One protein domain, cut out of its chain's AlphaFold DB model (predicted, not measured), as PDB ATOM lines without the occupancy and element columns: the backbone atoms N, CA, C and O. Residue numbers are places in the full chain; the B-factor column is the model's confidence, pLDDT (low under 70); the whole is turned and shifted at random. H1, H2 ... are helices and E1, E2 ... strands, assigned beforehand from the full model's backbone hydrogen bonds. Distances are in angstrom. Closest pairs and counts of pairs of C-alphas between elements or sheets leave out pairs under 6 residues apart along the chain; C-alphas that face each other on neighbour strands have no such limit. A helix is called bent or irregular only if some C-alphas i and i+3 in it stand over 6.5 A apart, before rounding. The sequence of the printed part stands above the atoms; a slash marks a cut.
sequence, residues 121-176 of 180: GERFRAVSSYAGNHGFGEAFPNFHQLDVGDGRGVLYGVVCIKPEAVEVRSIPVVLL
ATOM      1  N   GLY A 121     187.240 113.635 124.594       76.81
ATOM      2  CA  GLY A 121     186.685 114.799 125.282       76.81
ATOM      3  C   GLY A 121     185.640 115.560 124.461       76.81
ATOM      4  O   GLY A 121     184.609 115.960 125.000       76.81
ATOM      5  N   GLU A 122     185.866 115.755 123.165       80.25
ATOM      6  CA  GLU A 122     184.918 116.359 122.228       80.25
ATOM      7  C   GLU A 122     183.621 115.562 122.163       80.25
ATOM      8  O   GLU A 122     182.545 116.155 122.129       80.25
ATOM      9  N   ARG A 123     183.697 114.229 122.219       81.69
ATOM     10  CA  ARG A 123     182.520 113.361 122.199       81.69
ATOM     11  C   ARG A 123     181.667 113.567 123.436       81.69
ATOM     12  O   ARG A 123     180.457 113.744 123.321       81.69
ATOM     13  N   PHE A 124     182.294 113.588 124.608       85.94
ATOM     14  CA  PHE A 124     181.598 113.857 125.864       85.94
ATOM     15  C   PHE A 124     180.996 115.268 125.879       85.94
ATOM     16  O   PHE A 124     179.827 115.421 126.224       85.94
ATOM     17  N   ARG A 125     181.728 116.289 125.410       86.31
ATOM     18  CA  ARG A 125     181.210 117.668 125.306       86.31
ATOM     19  C   ARG A 125     180.040 117.794 124.328       86.31
ATOM     20  O   ARG A 125     179.064 118.481 124.631       86.31
ATOM     21  N   ALA A 126     180.120 117.142 123.169       86.38
ATOM     22  CA  ALA A 126     179.078 117.181 122.147       86.38
ATOM     23  C   ALA A 126     177.802 116.472 122.619       86.38
ATOM     24  O   ALA A 126     176.704 116.994 122.434       86.38
ATOM     25  N   VAL A 127     177.944 115.314 123.269       89.19
ATOM     26  CA  VAL A 127     176.817 114.560 123.828       89.19
ATOM     27  C   VAL A 127     176.171 115.305 125.003       89.19
ATOM     28  O   VAL A 127     174.945 115.389 125.053       89.19
ATOM     29  N   SER A 128     176.967 115.927 125.875       89.69
ATOM     30  CA  SER A 128     176.471 116.804 126.946       89.69
ATOM     31  C   SER A 128     175.684 118.001 126.390       89.69
ATOM     32  O   SER A 128     174.542 118.254 126.778       89.69
ATOM     33  N   SER A 129     176.231 118.677 125.373       91.00
ATOM     34  CA  SER A 129     175.541 119.769 124.667       91.00
ATOM     35  C   SER A 129     174.230 119.308 124.019       91.00
ATOM     36  O   SER A 129     173.218 120.006 124.083       91.00
ATOM     37  N   TYR A 130     174.225 118.122 123.399       91.62
ATOM     38  CA  TYR A 130     173.018 117.527 122.834       91.62
ATOM     39  C   TYR A 130     171.953 117.296 123.913       91.62
ATOM     40  O   TYR A 130     170.801 117.668 123.696       91.62
ATOM     41  N   ALA A 131     172.336 116.752 125.072       92.75
ATOM     42  CA  ALA A 131     171.438 116.498 126.195       92.75
ATOM     43  C   ALA A 131     170.709 117.771 126.645       92.75
ATOM     44  O   ALA A 131     169.476 117.797 126.662       92.75
ATOM     45  N   GLY A 132     171.466 118.845 126.903       89.69
ATOM     46  CA  GLY A 132     170.912 120.131 127.328       89.69
ATOM     47  C   GLY A 132     169.955 120.742 126.300       89.69
ATOM     48  O   GLY A 132     168.892 121.243 126.660       89.69
ATOM     49  N   ASN A 133     170.269 120.619 125.007       93.25
ATOM     50  CA  ASN A 133     169.412 121.121 123.925       93.25
ATOM     51  C   ASN A 133     168.129 120.293 123.707       93.25
ATOM     52  O   ASN A 133     167.222 120.760 123.022       93.25
ATOM     53  N   HIS A 134     168.043 119.083 124.271       95.12
ATOM     54  CA  HIS A 134     166.923 118.152 124.073       95.12
ATOM     55  C   HIS A 134     166.196 117.789 125.381       95.12
ATOM     56  O   HIS A 134     165.435 116.824 125.413       95.12
ATOM     57  N   GLY A 135     166.391 118.570 126.450       93.12
ATOM     58  CA  GLY A 135     165.639 118.434 127.705       93.12
ATOM     59  C   GLY A 135     166.119 117.316 128.635       93.12
ATOM     60  O   GLY A 135     165.386 116.914 129.538       93.12
ATOM     61  N   PHE A 136     167.336 116.812 128.434       94.56
ATOM     62  CA  PHE A 136     168.001 115.898 129.361       94.56
ATOM     63  C   PHE A 136     168.926 116.673 130.304       94.56
ATOM     64  O   PHE A 136     169.439 117.731 129.947       94.56
ATOM     65  N   GLY A 137     169.138 116.144 131.513       90.38
ATOM     66  CA  GLY A 137     170.015 116.774 132.504       90.38
ATOM     67  C   GLY A 137     171.494 116.635 132.152       90.38
ATOM     68  O   GLY A 137     172.264 117.561 132.363       90.38
ATOM     69  N   GLU A 138     171.873 115.480 131.606       92.94
ATOM     70  CA  GLU A 138     173.221 115.173 131.127       92.94
ATOM     71  C   GLU A 138     173.148 113.957 130.200       92.94
ATOM     72  O   GLU A 138     172.183 113.180 130.248       92.94
ATOM     73  N   ALA A 139     174.165 113.756 129.370       92.25
ATOM     74  CA  ALA A 139     174.322 112.500 128.656       92.25
ATOM     75  C   ALA A 139     175.794 112.147 128.464       92.25
ATOM     76  O   ALA A 139     176.663 113.015 128.419       92.25
ATOM     77  N   PHE A 140     176.075 110.859 128.292       91.56
ATOM     78  CA  PHE A 140     177.418 110.390 127.965       91.56
ATOM     79  C   PHE A 140     177.390 109.301 126.885       91.56
ATOM     80  O   PHE A 140     176.399 108.572 126.755       91.56
ATOM     81  N   PRO A 141     178.460 109.175 126.078       88.56
ATOM     82  CA  PRO A 141     178.562 108.117 125.082       88.56
ATOM     83  C   PRO A 141     178.560 106.737 125.749       88.56
ATOM     84  O   PRO A 141     179.276 106.519 126.721       88.56
ATOM     85  N   ASN A 142     177.826 105.776 125.191       84.44
ATOM     86  CA  ASN A 142     177.831 104.386 125.671       84.44
ATOM     87  C   ASN A 142     178.850 103.496 124.931       84.44
ATOM     88  O   ASN A 142     178.740 102.274 124.970       84.44
ATOM     89  N   PHE A 143     179.805 104.110 124.224       77.50
ATOM     90  CA  PHE A 143     180.840 103.466 123.400       77.50
ATOM     91  C   PHE A 143     180.354 102.661 122.190       77.50
ATOM     92  O   PHE A 143     181.180 102.222 121.391       77.50
ATOM     93  N   HIS A 144     179.045 102.530 121.977       76.44
ATOM     94  CA  HIS A 144     178.533 101.969 120.738       76.44
ATOM     95  C   HIS A 144     178.565 103.017 119.626       76.44
ATOM     96  O   HIS A 144     178.177 104.172 119.811       76.44
ATOM     97  N   GLN A 145     179.020 102.596 118.452       82.44
ATOM     98  CA  GLN A 145     178.956 103.384 117.232       82.44
ATOM     99  C   GLN A 145     178.553 102.488 116.068       82.44
ATOM    100  O   GLN A 145     179.000 101.343 115.982       82.44
ATOM    101  N   LEU A 146     177.690 102.999 115.198       80.19
ATOM    102  CA  LEU A 146     177.172 102.265 114.052       80.19
ATOM    103  C   LEU A 146     177.089 103.202 112.854       80.19
ATOM    104  O   LEU A 146     176.382 104.203 112.910       80.19
ATOM    105  N   ASP A 147     177.772 102.859 111.767       82.12
ATOM    106  CA  ASP A 147     177.464 103.444 110.466       82.12
ATOM    107  C   ASP A 147     176.362 102.610 109.812       82.12
ATOM    108  O   ASP A 147     176.511 101.408 109.590       82.12
ATOM    109  N   VAL A 148     175.225 103.251 109.567       78.69
ATOM    110  CA  VAL A 148     174.028 102.629 108.994       78.69
ATOM    111  C   VAL A 148     174.022 102.650 107.463       78.69
ATOM    112  O   VAL A 148     173.137 102.051 106.860       78.69
ATOM    113  N   GLY A 149     174.989 103.318 106.818       74.31
ATOM    114  CA  GLY A 149     175.140 103.323 105.359       74.31
ATOM    115  C   GLY A 149     174.038 104.062 104.588       74.31
ATOM    116  O   GLY A 149     173.946 103.920 103.373       74.31
ATOM    117  N   ASP A 150     173.206 104.857 105.265       85.00
ATOM    118  CA  ASP A 150     172.062 105.571 104.673       85.00
ATOM    119  C   ASP A 150     172.287 107.082 104.493       85.00
ATOM    120  O   ASP A 150     171.348 107.848 104.278       85.00
ATOM    121  N   GLY A 151     173.543 107.519 104.589       78.44
ATOM    122  CA  GLY A 151     173.936 108.917 104.412       78.44
ATOM    123  C   GLY A 151     173.837 109.783 105.670       78.44
ATOM    124  O   GLY A 151     174.283 110.926 105.632       78.44
ATOM    125  N   ARG A 152     173.335 109.261 106.801       76.00
ATOM    126  CA  ARG A 152     173.356 109.972 108.098       76.00
ATOM    127  C   ARG A 152     174.737 110.004 108.765       76.00
ATOM    128  O   ARG A 152     174.941 110.770 109.702       76.00
ATOM    129  N   GLY A 153     175.676 109.196 108.272       77.56
ATOM    130  CA  GLY A 153     176.991 109.002 108.877       77.56
ATOM    131  C   GLY A 153     176.938 108.129 110.135       77.56
ATOM    132  O   GLY A 153     175.967 107.411 110.380       77.56
ATOM    133  N   VAL A 154     178.004 108.188 110.937       79.31
ATOM    134  CA  VAL A 154     178.153 107.384 112.158       79.31
ATOM    135  C   VAL A 154     177.153 107.827 113.227       79.31
ATOM    136  O   VAL A 154     177.160 108.977 113.667       79.31
ATOM    137  N   LEU A 155     176.335 106.889 113.698       82.19
ATOM    138  CA  LEU A 155     175.478 107.051 114.866       82.19
ATOM    139  C   LEU A 155     176.262 106.714 116.130       82.19
ATOM    140  O   LEU A 155     176.876 105.649 116.217       82.19
ATOM    141  N   TYR A 156     176.193 107.585 117.133       84.38
ATOM    142  CA  TYR A 156     176.750 107.325 118.457       84.38
ATOM    143  C   TYR A 156     175.650 106.883 119.411       84.38
ATOM    144  O   TYR A 156     174.623 107.547 119.542       84.38
ATOM    145  N   GLY A 157     175.876 105.771 120.101       86.75
ATOM    146  CA  GLY A 157     175.044 105.384 121.223       86.75
ATOM    147  C   GLY A 157     175.298 106.313 122.411       86.75
ATOM    148  O   GLY A 157     176.440 106.628 122.762       86.75
ATOM    149  N   VAL A 158     174.210 106.773 123.019       90.94
ATOM    150  CA  VAL A 158     174.213 107.768 124.090       90.94
ATOM    151  C   VAL A 158     173.313 107.277 125.216       90.94
ATOM    152  O   VAL A 158     172.203 106.806 124.968       90.94
ATOM    153  N   VAL A 159     173.785 107.396 126.456       91.56
ATOM    154  CA  VAL A 159     172.937 107.284 127.647       91.56
ATOM    155  C   VAL A 159     172.504 108.686 128.045       91.56
ATOM    156  O   VAL A 159     173.343 109.492 128.441       91.56
ATOM    157  N   CYS A 160     171.206 108.969 127.958       93.12
ATOM    158  CA  CYS A 160     170.633 110.221 128.446       93.12
ATOM    159  C   CYS A 160     170.109 110.053 129.874       93.12
ATOM    160  O   CYS A 160     169.408 109.084 130.174       93.12
ATOM    161  N   ILE A 161     170.398 111.024 130.735       92.06
ATOM    162  CA  ILE A 161     169.937 111.052 132.121       92.06
ATOM    163  C   ILE A 161     168.867 112.136 132.268       92.06
ATOM    164  O   ILE A 161     168.992 113.246 131.745       92.06
ATOM    165  N   LYS A 162     167.781 111.809 132.971       93.06
ATOM    166  CA  LYS A 162     166.689 112.754 133.222       93.06
ATOM    167  C   LYS A 162     167.152 113.922 134.104       93.06
ATOM    168  O   LYS A 162     167.970 113.686 134.993       93.06
ATOM    169  N   PRO A 163     166.602 115.138 133.921       92.56
ATOM    170  CA  PRO A 163     166.984 116.309 134.713       92.56
ATOM    171  C   PRO A 163     166.908 116.096 136.227       92.56
ATOM    172  O   PRO A 163     167.765 116.576 136.957       92.56
ATOM    173  N   GLU A 164     165.932 115.326 136.712       93.75
ATOM    174  CA  GLU A 164     165.712 115.117 138.151       93.75
ATOM    175  C   GLU A 164     166.727 114.152 138.787       93.75
ATOM    176  O   GLU A 164     166.773 114.019 140.008       93.75
ATOM    177  N   ALA A 165     167.517 113.456 137.968       90.69
ATOM    178  CA  ALA A 165     168.514 112.481 138.397       90.69
ATOM    179  C   ALA A 165     169.958 112.987 138.228       90.69
ATOM    180  O   ALA A 165     170.897 112.211 138.405       90.69
ATOM    181  N   VAL A 166     170.143 114.261 137.866       89.44
ATOM    182  CA  VAL A 166     171.456 114.850 137.583       89.44
ATOM    183  C   VAL A 166     171.707 116.058 138.472       89.44
ATOM    184  O   VAL A 166     170.869 116.944 138.603       89.44
ATOM    185  N   GLU A 167     172.925 116.130 139.000       88.75
ATOM    186  CA  GLU A 167     173.495 117.352 139.545       88.75
ATOM    187  C   GLU A 167     174.838 117.634 138.853       88.75
ATOM    188  O   GLU A 167     175.781 116.852 138.980       88.75
ATOM    189  N   VAL A 168     174.935 118.749 138.121       81.75
ATOM    190  CA  VAL A 168     176.171 119.172 137.437       81.75
ATOM    191  C   VAL A 168     176.882 120.237 138.273       81.75
ATOM    192  O   VAL A 168     176.284 121.248 138.641       81.75
ATOM    193  N   ARG A 169     178.174 120.036 138.563       86.94
ATOM    194  CA  ARG A 169     179.017 120.997 139.295       86.94
ATOM    195  C   ARG A 169     180.370 121.178 138.614       86.94
ATOM    196  O   ARG A 169     181.012 120.205 138.228       86.94
ATOM    197  N   SER A 170     180.850 122.418 138.560       86.19
ATOM    198  CA  SER A 170     182.229 122.721 138.164       86.19
ATOM    199  C   SER A 170     183.172 122.456 139.337       86.19
ATOM    200  O   SER A 170     183.100 123.144 140.355       86.19
ATOM    201  N   ILE A 171     184.060 121.470 139.200       87.62
ATOM    202  CA  ILE A 171     185.035 121.108 140.237       87.62
ATOM    203  C   ILE A 171     186.436 121.580 139.809       87.62
ATOM    204  O   ILE A 171     186.889 121.212 138.724       87.62
ATOM    205  N   PRO A 172     187.147 122.382 140.630       89.62
ATOM    206  CA  PRO A 172     188.534 122.753 140.367       89.62
ATOM    207  C   PRO A 172     189.439 121.532 140.172       89.62
ATOM    208  O   PRO A 172     189.407 120.600 140.974       89.62
ATOM    209  N   VAL A 173     190.313 121.570 139.162       83.31
ATOM    210  CA  VAL A 173     191.205 120.443 138.817       83.31
ATOM    211  C   VAL A 173     192.086 119.987 139.987       83.31
ATOM    212  O   VAL A 173     192.348 118.798 140.135       83.31
ATOM    213  N   VAL A 174     192.474 120.912 140.871       88.50
ATOM    214  CA  VAL A 174     193.275 120.633 142.076       88.50
ATOM    215  C   VAL A 174     192.574 119.697 143.073       88.50
ATOM    216  O   VAL A 174     193.241 119.032 143.860       88.50
ATOM    217  N   LEU A 175     191.239 119.622 143.040       85.06
ATOM    218  CA  LEU A 175     190.460 118.694 143.865       85.06
ATOM    219  C   LEU A 175     190.303 117.315 143.210       85.06
ATOM    220  O   LEU A 175     189.990 116.351 143.896       85.06
ATOM    221  N   LEU A 176     190.528 117.213 141.896       75.12
ATOM    222  CA  LEU A 176     190.429 115.970 141.122       75.12
ATOM    223  C   LEU A 176     191.783 115.258 140.969       75.12
ATOM    224  O   LEU A 176     191.824 114.078 140.632       75.12
TER     225      LEU A 176
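Overview. This is residues 121 to 176 of the 180 residues of the protein "Peptidase M12A domain-containing protein" of Bacillus sp. K2I17 (UniProt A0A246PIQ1). A long two-stranded hairpin, E1 and E2, sharply bent in E1, has the helix H1 packed on it, mostly on E1. Its loop, residues 148 to 153, sticks out at one end, and a free tail, residues 169 to 176, carries H2 at the other. The 56 printed residues run H1, E1, E2, H2, the antiparallel sheet being E1 - E2; the class is mixed, helices and strands. The whole is loose, radius of gyration of the C-alphas 13.7 A, spanning 44 by 26 by 16 A.

Arrangement. E1, residues 138 to 147, and E2, residues 154 to 161, are an antiparallel hairpin at 155 degrees; N 142 and O 157 are 2.9 A apart, within hydrogen-bond range. E1 bends by 71 degrees at residue 143. The closest C-alphas of H1, residues 121 to 133, and E1 are those of Ser 128 and Ala 139, 5.1 A apart. H2, residues 173 to 176, is apart from H1 and E1. In H1 every O i to N i+4 pair is within hydrogen-bond range; H2 is too short for one.

Along the chain. E1 measures 24.1 A, E2 21.9 A and H1 18.4 A. H1 begins at C-alpha 121 (186.685, 114.799, 125.282); H2 ends at C-alpha 176 (190.429, 115.970, 141.122).

Size, cuts and confidence. The C-alphas farthest apart, of Asp 150 and Val 174, are 45.6 A apart. The printed part has no cut; the link E2 to H2 is long. No printed residue has pLDDT under 70.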